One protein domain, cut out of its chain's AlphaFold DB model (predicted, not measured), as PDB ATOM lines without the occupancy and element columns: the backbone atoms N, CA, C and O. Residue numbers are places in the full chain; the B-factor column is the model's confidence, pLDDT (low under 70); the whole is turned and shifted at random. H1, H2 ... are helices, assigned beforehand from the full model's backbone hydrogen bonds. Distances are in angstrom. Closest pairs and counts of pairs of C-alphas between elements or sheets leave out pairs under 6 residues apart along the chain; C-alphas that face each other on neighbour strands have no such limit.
ATOM      1  N   SER A   6     -89.277 -57.318 132.516       78.62
ATOM      2  CA  SER A   6     -89.013 -57.946 131.218       78.62
ATOM      3  C   SER A   6     -88.286 -59.295 131.303       78.62
ATOM      4  O   SER A   6     -88.601 -60.198 130.532       78.62
ATOM      5  N   THR A   7     -87.358 -59.488 132.247       83.06
ATOM      6  CA  THR A   7     -86.617 -60.756 132.384       83.06
ATOM      7  C   THR A   7     -87.445 -61.838 133.072       83.06
ATOM      8  O   THR A   7     -87.310 -63.020 132.752       83.06
ATOM      9  N   ARG A   8     -88.353 -61.452 133.981       85.81
ATOM     10  CA  ARG A   8     -89.337 -62.374 134.575       85.81
ATOM     11  C   ARG A   8     -90.336 -62.866 133.531       85.81
ATOM     12  O   ARG A   8     -90.617 -64.062 133.491       85.81
ATOM     13  N   ILE A   9     -90.831 -61.956 132.690       88.69
ATOM     14  CA  ILE A   9     -91.741 -62.277 131.584       88.69
ATOM     15  C   ILE A   9     -91.046 -63.205 130.587       88.69
ATOM     16  O   ILE A   9     -91.586 -64.260 130.276       88.69
ATOM     17  N   ALA A  10     -89.810 -62.891 130.186       89.06
ATOM     18  CA  ALA A  10     -89.016 -63.745 129.300       89.06
ATOM     19  C   ALA A  10     -88.853 -65.167 129.854       89.06
ATOM     20  O   ALA A  10     -89.121 -66.152 129.170       89.06
ATOM     21  N   ARG A  11     -88.487 -65.297 131.133       88.81
ATOM     22  CA  ARG A  11     -88.335 -66.611 131.770       88.81
ATOM     23  C   ARG A  11     -89.645 -67.401 131.800       88.81
ATOM     24  O   ARG A  11     -89.626 -68.606 131.560       88.81
ATOM     25  N   LYS A  12     -90.764 -66.728 132.092       91.62
ATOM     26  CA  LYS A  12     -92.098 -67.341 132.129       91.62
ATOM     27  C   LYS A  12     -92.551 -67.779 130.732       91.62
ATOM     28  O   LYS A  12     -93.012 -68.907 130.583       91.62
ATOM     29  N   ALA A  13     -92.370 -66.926 129.728       93.31
ATOM     30  CA  ALA A  13     -92.679 -67.231 128.335       93.31
ATOM     31  C   ALA A  13     -91.860 -68.425 127.832       93.31
ATOM     32  O   ALA A  13     -92.424 -69.338 127.238       93.31
ATOM     33  N   ARG A  14     -90.560 -68.476 128.157       90.75
ATOM     34  CA  ARG A  14     -89.690 -69.609 127.819       90.75
ATOM     35  C   ARG A  14     -90.184 -70.913 128.442       90.75
ATOM     36  O   ARG A  14     -90.353 -71.891 127.729       90.75
ATOM     37  N   HIS A  15     -90.447 -70.921 129.750       94.12
ATOM     38  CA  HIS A  15     -90.952 -72.122 130.427       94.12
ATOM     39  C   HIS A  15     -92.269 -72.604 129.818       94.12
ATOM     40  O   HIS A  15     -92.458 -73.803 129.640       94.12
ATOM     41  N   LYS A  16     -93.171 -71.676 129.478       94.69
ATOM     42  CA  LYS A  16     -94.431 -72.017 128.817       94.69
ATOM     43  C   LYS A  16     -94.196 -72.603 127.421       94.69
ATOM     44  O   LYS A  16     -94.791 -73.623 127.104       94.69
ATOM     45  N   ALA A  17     -93.313 -72.003 126.624       94.19
ATOM     46  CA  ALA A  17     -92.964 -72.495 125.291       94.19
ATOM     47  C   ALA A  17     -92.372 -73.911 125.337       94.19
ATOM     48  O   ALA A  17     -92.805 -74.779 124.587       94.19
ATOM     49  N   GLU A  18     -91.425 -74.162 126.245       94.44
ATOM     50  CA  GLU A  18     -90.814 -75.483 126.429       94.44
ATOM     51  C   GLU A  18     -91.837 -76.529 126.897       94.44
ATOM     52  O   GLU A  18     -91.846 -77.651 126.386       94.44
ATOM     53  N   ALA A  19     -92.716 -76.163 127.835       96.31
ATOM     54  CA  ALA A  19     -93.759 -77.051 128.340       96.31
ATOM     55  C   ALA A  19     -94.776 -77.415 127.252       96.31
ATOM     56  O   ALA A  19     -95.010 -78.599 127.013       96.31
ATOM     57  N   ASP A  20     -95.330 -76.417 126.560       95.62
ATOM     58  CA  ASP A  20     -96.336 -76.639 125.522       95.62
ATOM     59  C   ASP A  20     -95.743 -77.444 124.358       95.62
ATOM     60  O   ASP A  20     -96.354 -78.409 123.903       95.62
ATOM     61  N   PHE A  21     -94.507 -77.145 123.948       95.75
ATOM     62  CA  PHE A  21     -93.811 -77.920 122.923       95.75
ATOM     63  C   PHE A  21     -93.628 -79.392 123.314       95.75
ATOM     64  O   PHE A  21     -93.902 -80.287 122.510       95.75
ATOM     65  N   ALA A  22     -93.198 -79.664 124.549       95.81
ATOM     66  CA  ALA A  22     -93.063 -81.030 125.045       95.81
ATOM     67  C   ALA A  22     -94.418 -81.757 125.073       95.81
ATOM     68  O   ALA A  22     -94.500 -82.922 124.680       95.81
ATOM     69  N   THR A  23     -95.486 -81.067 125.484       96.62
ATOM     70  CA  THR A  23     -96.848 -81.608 125.459       96.62
ATOM     71  C   THR A  23     -97.301 -81.929 124.038       96.62
ATOM     72  O   THR A  23     -97.818 -83.021 123.807       96.62
ATOM     73  N   TRP A  24     -97.070 -81.038 123.073       97.12
ATOM     74  CA  TRP A  24     -97.436 -81.275 121.675       97.12
ATOM     75  C   TRP A  24     -96.669 -82.456 121.082       97.12
ATOM     76  O   TRP A  24     -97.275 -83.333 120.470       97.12
ATOM     77  N   LEU A  25     -95.357 -82.546 121.330       96.25
ATOM     78  CA  LEU A  25     -94.561 -83.706 120.919       96.25
ATOM     79  C   LEU A  25     -95.074 -85.008 121.541       96.25
ATOM     80  O   LEU A  25     -95.108 -86.039 120.869       96.25
ATOM     81  N   MET A  26     -95.472 -84.976 122.814       96.94
ATOM     82  CA  MET A  26     -96.029 -86.143 123.492       96.94
ATOM     83  C   MET A  26     -97.355 -86.574 122.857       96.94
ATOM     84  O   MET A  26     -97.510 -87.749 122.542       96.94
ATOM     85  N   MET A  27     -98.279 -85.638 122.624       96.88
ATOM     86  CA  MET A  27     -99.565 -85.907 121.967       96.88
ATOM     87  C   MET A  27     -99.370 -86.503 120.573       96.88
ATOM     88  O   MET A  27     -99.930 -87.555 120.270       96.88
ATOM     89  N   ALA A  28     -98.487 -85.908 119.770       96.00
ATOM     90  CA  ALA A  28     -98.155 -86.421 118.447       96.00
ATOM     91  C   ALA A  28     -97.583 -87.848 118.509       96.00
ATOM     92  O   ALA A  28     -97.951 -88.709 117.712       96.00
ATOM     93  N   LYS A  29     -96.716 -88.130 119.490       94.12
ATOM     94  CA  LYS A  29     -96.121 -89.461 119.683       94.12
ATOM     95  C   LYS A  29     -97.131 -90.519 120.135       94.12
ATOM     96  O   LYS A  29     -96.929 -91.698 119.859       94.12
ATOM     97  N   LEU A  30     -98.193 -90.113 120.828       96.44
ATOM     98  CA  LEU A  30     -99.268 -90.999 121.279       96.44
ATOM     99  C   LEU A  30    -100.333 -91.256 120.198       96.44
ATOM    100  O   LEU A  30    -101.270 -92.004 120.453       96.44
ATOM    101  N   GLY A  31    -100.185 -90.675 119.002       94.88
ATOM    102  CA  GLY A  31    -101.160 -90.790 117.915       94.88
ATOM    103  C   GLY A  31    -102.281 -89.748 117.966       94.88
ATOM    104  O   GLY A  31    -103.121 -89.733 117.077       94.88
ATOM    105  N   SER A  32    -102.258 -88.838 118.942       95.88
ATOM    106  CA  SER A  32    -103.208 -87.727 119.101       95.88
ATOM    107  C   SER A  32    -102.692 -86.444 118.442       95.88
ATOM    108  O   SER A  32    -102.717 -85.366 119.032       95.88
ATOM    109  N   PHE A  33    -102.149 -86.552 117.228       95.94
ATOM    110  CA  PHE A  33    -101.690 -85.374 116.486       95.94
ATOM    111  C   PHE A  33    -102.869 -84.519 116.009       95.94
ATOM    112  O   PHE A  33    -102.842 -83.304 116.173       95.94
ATOM    113  N   ASP A  34    -103.918 -85.154 115.483       96.06
ATOM    114  CA  ASP A  34    -105.092 -84.461 114.940       96.06
ATOM    115  C   ASP A  34    -105.940 -83.779 116.032       96.06
ATOM    116  O   ASP A  34    -106.671 -82.831 115.751       96.06
ATOM    117  N   ASP A  35    -105.781 -84.208 117.289       96.19
ATOM    118  CA  ASP A  35    -106.412 -83.602 118.469       96.19
ATOM    119  C   ASP A  35    -105.727 -82.291 118.902       96.19
ATOM    120  O   ASP A  35    -106.245 -81.552 119.746       96.19
ATOM    121  N   LEU A  36    -104.536 -81.991 118.367       95.75
ATOM    122  CA  LEU A  36    -103.825 -80.758 118.686       95.75
ATOM    123  C   LEU A  36    -104.494 -79.541 118.029       95.75
ATOM    124  O   LEU A  36    -105.040 -79.644 116.933       95.75
ATOM    125  N   PRO A  37    -104.379 -78.348 118.635       94.88
ATOM    126  CA  PRO A  37    -104.761 -77.101 117.982       94.88
ATOM    127  C   PRO A  37    -104.075 -76.920 116.609       94.88
ATOM    128  O   PRO A  37    -102.896 -77.265 116.480       94.88
ATOM    129  N   PRO A  38    -104.735 -76.318 115.596       94.75
ATOM    130  CA  PRO A  38    -104.170 -76.191 114.244       94.75
ATOM    131  C   PRO A  38    -102.802 -75.492 114.184       94.75
ATOM    132  O   PRO A  38    -101.943 -75.865 113.387       94.75
ATOM    133  N   ASN A  39    -102.564 -74.507 115.055       90.94
ATOM    134  CA  ASN A  39    -101.265 -73.839 115.170       90.94
ATOM    135  C   ASN A  39    -100.163 -74.781 115.690       90.94
ATOM    136  O   ASN A  39     -99.039 -74.728 115.202       90.94
ATOM    137  N   ALA A  40    -100.481 -75.661 116.643       94.25
ATOM    138  CA  ALA A  40     -99.551 -76.656 117.170       94.25
ATOM    139  C   ALA A  40     -99.255 -77.754 116.137       94.25
ATOM    140  O   ALA A  40     -98.109 -78.187 116.014       94.25
ATOM    141  N   GLN A  41    -100.258 -78.164 115.355       96.75
ATOM    142  CA  GLN A  41    -100.068 -79.101 114.246       96.75
ATOM    143  C   GLN A  41     -99.095 -78.539 113.203       96.75
ATOM    144  O   GLN A  41     -98.085 -79.176 112.903       96.75
ATOM    145  N   ALA A  42     -99.355 -77.324 112.703       94.88
ATOM    146  CA  ALA A  42     -98.485 -76.649 111.737       94.88
ATOM    147  C   ALA A  42     -97.051 -76.507 112.272       94.88
ATOM    148  O   ALA A  42     -96.088 -76.892 111.611       94.88
ATOM    149  N   PHE A  43     -96.916 -76.073 113.526       94.44
ATOM    150  CA  PHE A  43     -95.625 -75.927 114.186       94.44
ATOM    151  C   PHE A  43     -94.824 -77.239 114.256       94.44
ATOM    152  O   PHE A  43     -93.615 -77.258 114.005       94.44
ATOM    153  N   LEU A  44     -95.480 -78.355 114.586       95.38
ATOM    154  CA  LEU A  44     -94.830 -79.666 114.638       95.38
ATOM    155  C   LEU A  44     -94.443 -80.194 113.250       95.38
ATOM    156  O   LEU A  44     -93.427 -80.883 113.134       95.38
ATOM    157  N   LEU A  45     -95.206 -79.863 112.201       95.75
ATOM    158  CA  LEU A  45     -94.830 -80.171 110.818       95.75
ATOM    159  C   LEU A  45     -93.569 -79.403 110.411       95.75
ATOM    160  O   LEU A  45     -92.620 -80.012 109.913       95.75
ATOM    161  N   ASP A  46     -93.503 -78.107 110.715       93.19
ATOM    162  CA  ASP A  46     -92.322 -77.285 110.444       93.19
ATOM    163  C   ASP A  46     -91.105 -77.745 111.257       93.19
ATOM    164  O   ASP A  46     -89.970 -77.753 110.769       93.19
ATOM    165  N   TYR A  47     -91.313 -78.154 112.512       94.19
ATOM    166  CA  TYR A  47     -90.272 -78.780 113.330       94.19
ATOM    167  C   TYR A  47     -89.759 -80.074 112.686       94.19
ATOM    168  O   TYR A  47     -88.548 -80.253 112.550       94.19
ATOM    169  N   ARG A  48     -90.655 -80.950 112.219       93.38
ATOM    170  CA  ARG A  48     -90.278 -82.201 111.551       93.38
ATOM    171  C   ARG A  48     -89.508 -81.955 110.254       93.38
ATOM    172  O   ARG A  48     -88.496 -82.609 110.034       93.38
ATOM    173  N   ALA A  49     -89.934 -80.992 109.441       93.81
ATOM    174  CA  ALA A  49     -89.229 -80.617 108.216       93.81
ATOM    175  C   ALA A  49     -87.821 -80.053 108.493       93.81
ATOM    176  O   ALA A  49     -86.918 -80.180 107.666       93.81
ATOM    177  N   ARG A  50     -87.609 -79.424 109.658       91.31
ATOM    178  CA  ARG A  50     -86.285 -78.953 110.100       91.31
ATOM    179  C   ARG A  50     -85.371 -80.100 110.531       91.31
ATOM    180  O   ARG A  50     -84.188 -80.054 110.198       91.31
ATOM    181  N   LEU A  51     -85.904 -81.152 111.156       92.56
ATOM    182  CA  LEU A  51     -85.121 -82.333 111.557       92.56
ATOM    183  C   LEU A  51     -84.433 -83.053 110.384       92.56
ATOM    184  O   LEU A  51     -83.473 -83.783 110.599       92.56
ATOM    185  N   GLU A  52     -84.889 -82.843 109.148       91.56
ATOM    186  CA  GLU A  52     -84.237 -83.393 107.951       91.56
ATOM    187  C   GLU A  52     -82.928 -82.672 107.591       91.56
ATOM    188  O   GLU A  52     -82.103 -83.214 106.859       91.56
ATOM    189  N   ARG A  53     -82.733 -81.438 108.076       90.81
ATOM    190  CA  ARG A  53     -81.634 -80.546 107.667       90.81
ATOM    191  C   ARG A  53     -80.673 -80.172 108.792       90.81
ATOM    192  O   ARG A  53     -79.579 -79.699 108.505       90.81
ATOM    193  N   MET A  54     -81.076 -80.335 110.048       90.56
ATOM    194  CA  MET A  54     -80.295 -79.945 111.226       90.56
ATOM    195  C   MET A  54     -80.492 -80.944 112.367       90.56
ATOM    196  O   MET A  54     -81.413 -81.762 112.342       90.56
ATOM    197  N   SER A  55     -79.627 -80.881 113.380       90.50
ATOM    198  CA  SER A  55     -79.727 -81.788 114.522       90.50
ATOM    199  C   SER A  55     -81.015 -81.561 115.321       90.50
ATOM    200  O   SER A  55     -81.620 -80.483 115.300       90.50
ATOM    201  N   GLU A  56     -81.435 -82.574 116.080       87.00
ATOM    202  CA  GLU A  56     -82.594 -82.456 116.969       87.00
ATOM    203  C   GLU A  56     -82.395 -81.340 118.005       87.00
ATOM    204  O   GLU A  56     -83.319 -80.576 118.275       87.00
ATOM    205  N   ALA A  57     -81.187 -81.207 118.556       87.19
ATOM    206  CA  ALA A  57     -80.874 -80.177 119.540       87.19
ATOM    207  C   ALA A  57     -81.047 -78.764 118.959       87.19
ATOM    208  O   ALA A  57     -81.738 -77.938 119.554       87.19
ATOM    209  N   GLU A  58     -80.494 -78.507 117.773       85.88
ATOM    210  CA  GLU A  58     -80.632 -77.217 117.085       85.88
ATOM    211  C   GLU A  58     -82.087 -76.946 116.687       85.88
ATOM    212  O   GLU A  58     -82.608 -75.856 116.932       85.88
ATOM    213  N   SER A  59     -82.780 -77.961 116.162       87.56
ATOM    214  CA  SER A  59     -84.195 -77.858 115.788       87.56
ATOM    215  C   SER A  59     -85.063 -77.456 116.974       87.56
ATOM    216  O   SER A  59     -85.946 -76.612 116.835       87.56
ATOM    217  N   LYS A  60     -84.811 -78.035 118.156       90.62
ATOM    218  CA  LYS A  60     -85.552 -77.709 119.380       90.62
ATOM    219  C   LYS A  60     -85.303 -76.280 119.835       90.62
ATOM    220  O   LYS A  60     -86.254 -75.611 120.222       90.62
ATOM    221  N   VAL A  61     -84.061 -75.802 119.777       90.31
ATOM    222  CA  VAL A  61     -83.734 -74.416 120.145       90.31
ATOM    223  C   VAL A  61     -84.487 -73.435 119.248       90.31
ATOM    224  O   VAL A  61     -85.114 -72.499 119.747       90.31
ATOM    225  N   VAL A  62     -84.490 -73.679 117.935       90.56
ATOM    226  CA  VAL A  62     -85.220 -72.850 116.966       90.56
ATOM    227  C   VAL A  62     -86.728 -72.905 117.216       90.56
ATOM    228  O   VAL A  62     -87.373 -71.861 117.296       90.56
ATOM    229  N   ALA A  63     -87.274 -74.105 117.400       91.12
ATOM    230  CA  ALA A  63     -88.694 -74.325 117.641       91.12
ATOM    231  C   ALA A  63     -89.169 -73.614 118.923       91.12
ATOM    232  O   ALA A  63     -90.125 -72.839 118.903       91.12
ATOM    233  N   VAL A  64     -88.463 -73.803 120.039       91.44
ATOM    234  CA  VAL A  64     -88.802 -73.142 121.307       91.44
ATOM    235  C   VAL A  64     -88.704 -71.625 121.176       91.44
ATOM    236  O   VAL A  64     -89.554 -70.925 121.718       91.44
ATOM    237  N   ARG A  65     -87.712 -71.101 120.445       91.06
ATOM    238  CA  ARG A  65     -87.558 -69.655 120.214       91.06
ATOM    239  C   ARG A  65     -88.742 -69.052 119.457       91.06
ATOM    240  O   ARG A  65     -89.151 -67.937 119.774       91.06
ATOM    241  N   GLU A  66     -89.286 -69.781 118.490       90.06
ATOM    242  CA  GLU A  66     -90.438 -69.367 117.688       90.06
ATOM    243  C   GLU A  66     -91.705 -69.219 118.553       90.06
ATOM    244  O   GLU A  66     -92.333 -68.161 118.548       90.06
ATOM    245  N   VAL A  67     -92.004 -70.208 119.403       91.19
ATOM    246  CA  VAL A  67     -93.145 -70.157 120.346       91.19
ATOM    247  C   VAL A  67     -92.898 -69.174 121.495       91.19
ATOM    248  O   VAL A  67     -93.802 -68.503 121.986       91.19
ATOM    249  N   TYR A  68     -91.652 -69.052 121.943       92.19
ATOM    250  CA  TYR A  68     -91.271 -68.107 122.987       92.19
ATOM    251  C   TYR A  68     -91.594 -66.661 122.603       92.19
ATOM    252  O   TYR A  68     -92.061 -65.903 123.454       92.19
ATOM    253  N   ALA A  69     -91.364 -66.276 121.345       89.25
ATOM    254  CA  ALA A  69     -91.602 -64.913 120.886       89.25
ATOM    255  C   ALA A  69     -93.084 -64.517 120.982       89.25
ATOM    256  O   ALA A  69     -93.382 -63.412 121.442       89.25
ATOM    257  N   SER A  70     -94.009 -65.419 120.629       90.06
ATOM    258  CA  SER A  70     -95.448 -65.157 120.767       90.06
ATOM    259  C   SER A  70     -95.845 -65.030 122.238       90.06
ATOM    260  O   SER A  70     -96.440 -64.027 122.636       90.06
ATOM    261  N   TYR A  71     -95.415 -65.971 123.084       91.50
ATOM    262  CA  TYR A  71     -95.714 -65.938 124.517       91.50
ATOM    263  C   TYR A  71     -95.084 -64.757 125.247       91.50
ATOM    264  O   TYR A  71     -95.652 -64.267 126.223       91.50
ATOM    265  N   TYR A  72     -93.930 -64.269 124.796       91.25
ATOM    266  CA  TYR A  72     -93.324 -63.068 125.356       91.25
ATOM    267  C   TYR A  72     -94.225 -61.847 125.146       91.25
ATOM    268  O   TYR A  72     -94.486 -61.121 126.105       91.25
ATOM    269  N   GLY A  73     -94.743 -61.663 123.927       89.25
ATOM    270  CA  GLY A  73     -95.676 -60.583 123.603       89.25
ATOM    271  C   GLY A  73     -96.999 -60.703 124.362       89.25
ATOM    272  O   GLY A  73     -97.432 -59.743 124.997       89.25
ATOM    273  N   GLU A  74     -97.597 -61.897 124.386       89.81
ATOM    274  CA  GLU A  74     -98.851 -62.161 125.113       89.81
ATOM    275  C   GLU A  74     -98.741 -61.880 126.621       89.81
ATOM    276  O   GLU A  74     -99.694 -61.423 127.249       89.81
ATOM    277  N   MET A  75     -97.571 -62.120 127.220       92.19
ATOM    278  CA  MET A  75     -97.325 -61.864 128.642       92.19
ATOM    279  C   MET A  75     -96.929 -60.410 128.954       92.19
ATOM    280  O   MET A  75     -96.516 -60.122 130.082       92.19
ATOM    281  N   GLY A  76     -97.055 -59.494 127.990       87.81
ATOM    282  CA  GLY A  76     -96.764 -58.069 128.166       87.81
ATOM    283  C   GLY A  76     -95.284 -57.710 128.018       87.81
ATOM    284  O   GLY A  76     -94.839 -56.683 128.534       87.81
ATOM    285  N   GLY A  77     -94.498 -58.556 127.352       84.88
ATOM    286  CA  GLY A  77     -93.137 -58.238 126.945       84.88
ATOM    287  C   GLY A  77     -93.133 -57.151 125.869       84.88
ATOM    288  O   GLY A  77     -93.770 -57.297 124.830       84.88
ATOM    289  N   LEU A  78     -92.423 -56.051 126.123       76.25
ATOM    290  CA  LEU A  78     -92.294 -54.932 125.188       76.25
ATOM    291  C   LEU A  78     -90.930 -54.982 124.493       76.25
ATOM    292  O   LEU A  78     -89.902 -55.130 125.156       76.25
ATOM    293  N   GLY A  79     -90.926 -54.792 123.174       73.62
ATOM    294  CA  GLY A  79     -89.712 -54.823 122.356       73.62
ATOM    295  C   GLY A  79     -89.251 -56.243 121.992       73.62
ATOM    296  O   GLY A  79     -89.985 -57.210 122.207       73.62
ATOM    297  N   PRO A  80     -88.051 -56.386 121.398       71.56
ATOM    298  CA  PRO A  80     -87.527 -57.688 121.008       71.56
ATOM    299  C   PRO A  80     -87.325 -58.575 122.240       71.56
ATOM    300  O   PRO A  80     -86.741 -58.152 123.242       71.56
ATOM    301  N   ALA A  81     -87.813 -59.814 122.158       71.69
ATOM    302  CA  ALA A  81     -87.687 -60.779 123.237       71.69
ATOM    303  C   ALA A  81     -86.194 -61.015 123.557       71.69
ATOM    304  O   ALA A  81     -85.417 -61.260 122.630       71.69
ATOM    305  N   PRO A  82     -85.772 -60.950 124.837       75.38
ATOM    306  CA  PRO A  82     -84.384 -61.187 125.217       75.38
ATOM    307  C   PRO A  82     -83.873 -62.526 124.684       75.38
ATOM    308  O   PRO A  82     -84.601 -63.524 124.729       75.38
ATOM    309  N   GLU A  83     -82.628 -62.541 124.209       71.50
ATOM    310  CA  GLU A  83     -81.993 -63.738 123.661       71.50
ATOM    311  C   GLU A  83     -81.889 -64.838 124.730       71.50
ATOM    312  O   GLU A  83     -81.454 -64.605 125.861       71.50
ATOM    313  N   LEU A  84     -82.320 -66.051 124.371       64.19
ATOM    314  CA  LEU A  84     -82.442 -67.187 125.290       64.19
ATOM    315  C   LEU A  84     -81.088 -67.613 125.879       64.19
ATOM    316  O   LEU A  84     -81.047 -67.998 127.048       64.19
ATOM    317  N   GLU A  85     -80.008 -67.487 125.105       58.41
ATOM    318  CA  GLU A  85     -78.613 -67.723 125.514       58.41
ATOM    319  C   GLU A  85     -78.194 -66.770 126.645       58.41
ATOM    320  O   GLU A  85     -77.729 -67.202 127.701       58.41
TER     321      GLU A  85
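This is residues 6 to 85 of the 144 residues of an uncharacterized protein of Bradyrhizobium sp. Leo121 (UniProt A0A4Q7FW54). One long helix, H1, makes the longest axis, and a V-shaped helical hairpin, H2 and H3, packs on one side of it, chiefly through H3, which crosses H1 obliquely. H2 runs across H1 near its last residues, and the point of the V, at residues 52 to 55, is turned away from H1. The printed part has 80 residues with three named helices, in the order H1, H2, H3, and no named strand; the class is all helix. The whole is compact, with a radius of gyration of the C-alphas of 13.0 A and spans of 37 by 27 by 15 A.

H1, residues 6 to 29, only just touches H2, residues 38 to 51, with 3 pairs of C-alphas within 8 A. The closest C-alphas are those of Trp 24 and Ala 40, 6.8 A apart, and the two lines are about perpendicular, at 83 degrees. H1 touches H3, residues 56 to 74, and H3 touches H1 with residues 64 to 72 alone. The closest C-alphas are those of Ala 13 and Tyr 71, 5.0 A apart, and the helices run opposite ways at a steep tilt of 55 degrees. H2 and H3 form a helical hairpin, opposite ways at a shallow tilt of 30 degrees, and touch closest at the C-alphas of Arg 50 and Ser 59, 6.2 A apart. Every O i to N i+4 pair is within hydrogen-bond range in H1 and H2, and 14 of 15 are in H3.

H1 begins at C-alpha 6, (-89.013, -57.946, 131.218), and measures 34.3 A from first to last C-alpha. H2 begins at C-alpha 38, (-104.170, -76.191, 114.244), and measures 20.2 A. H3 measures 27.2 A and ends at C-alpha 74, (-98.851, -62.161, 125.113).

The two C-alphas farthest apart are those of Gly 31 and Gly 79, at 38.0 A. The printed part has no cut. The link from H1 to H2 is short, with 8 residues, and that from H2 to H3 is tight, with 4. The mean pLDDT of the printed part is 90.1, and residues 84 to 85 are under 70.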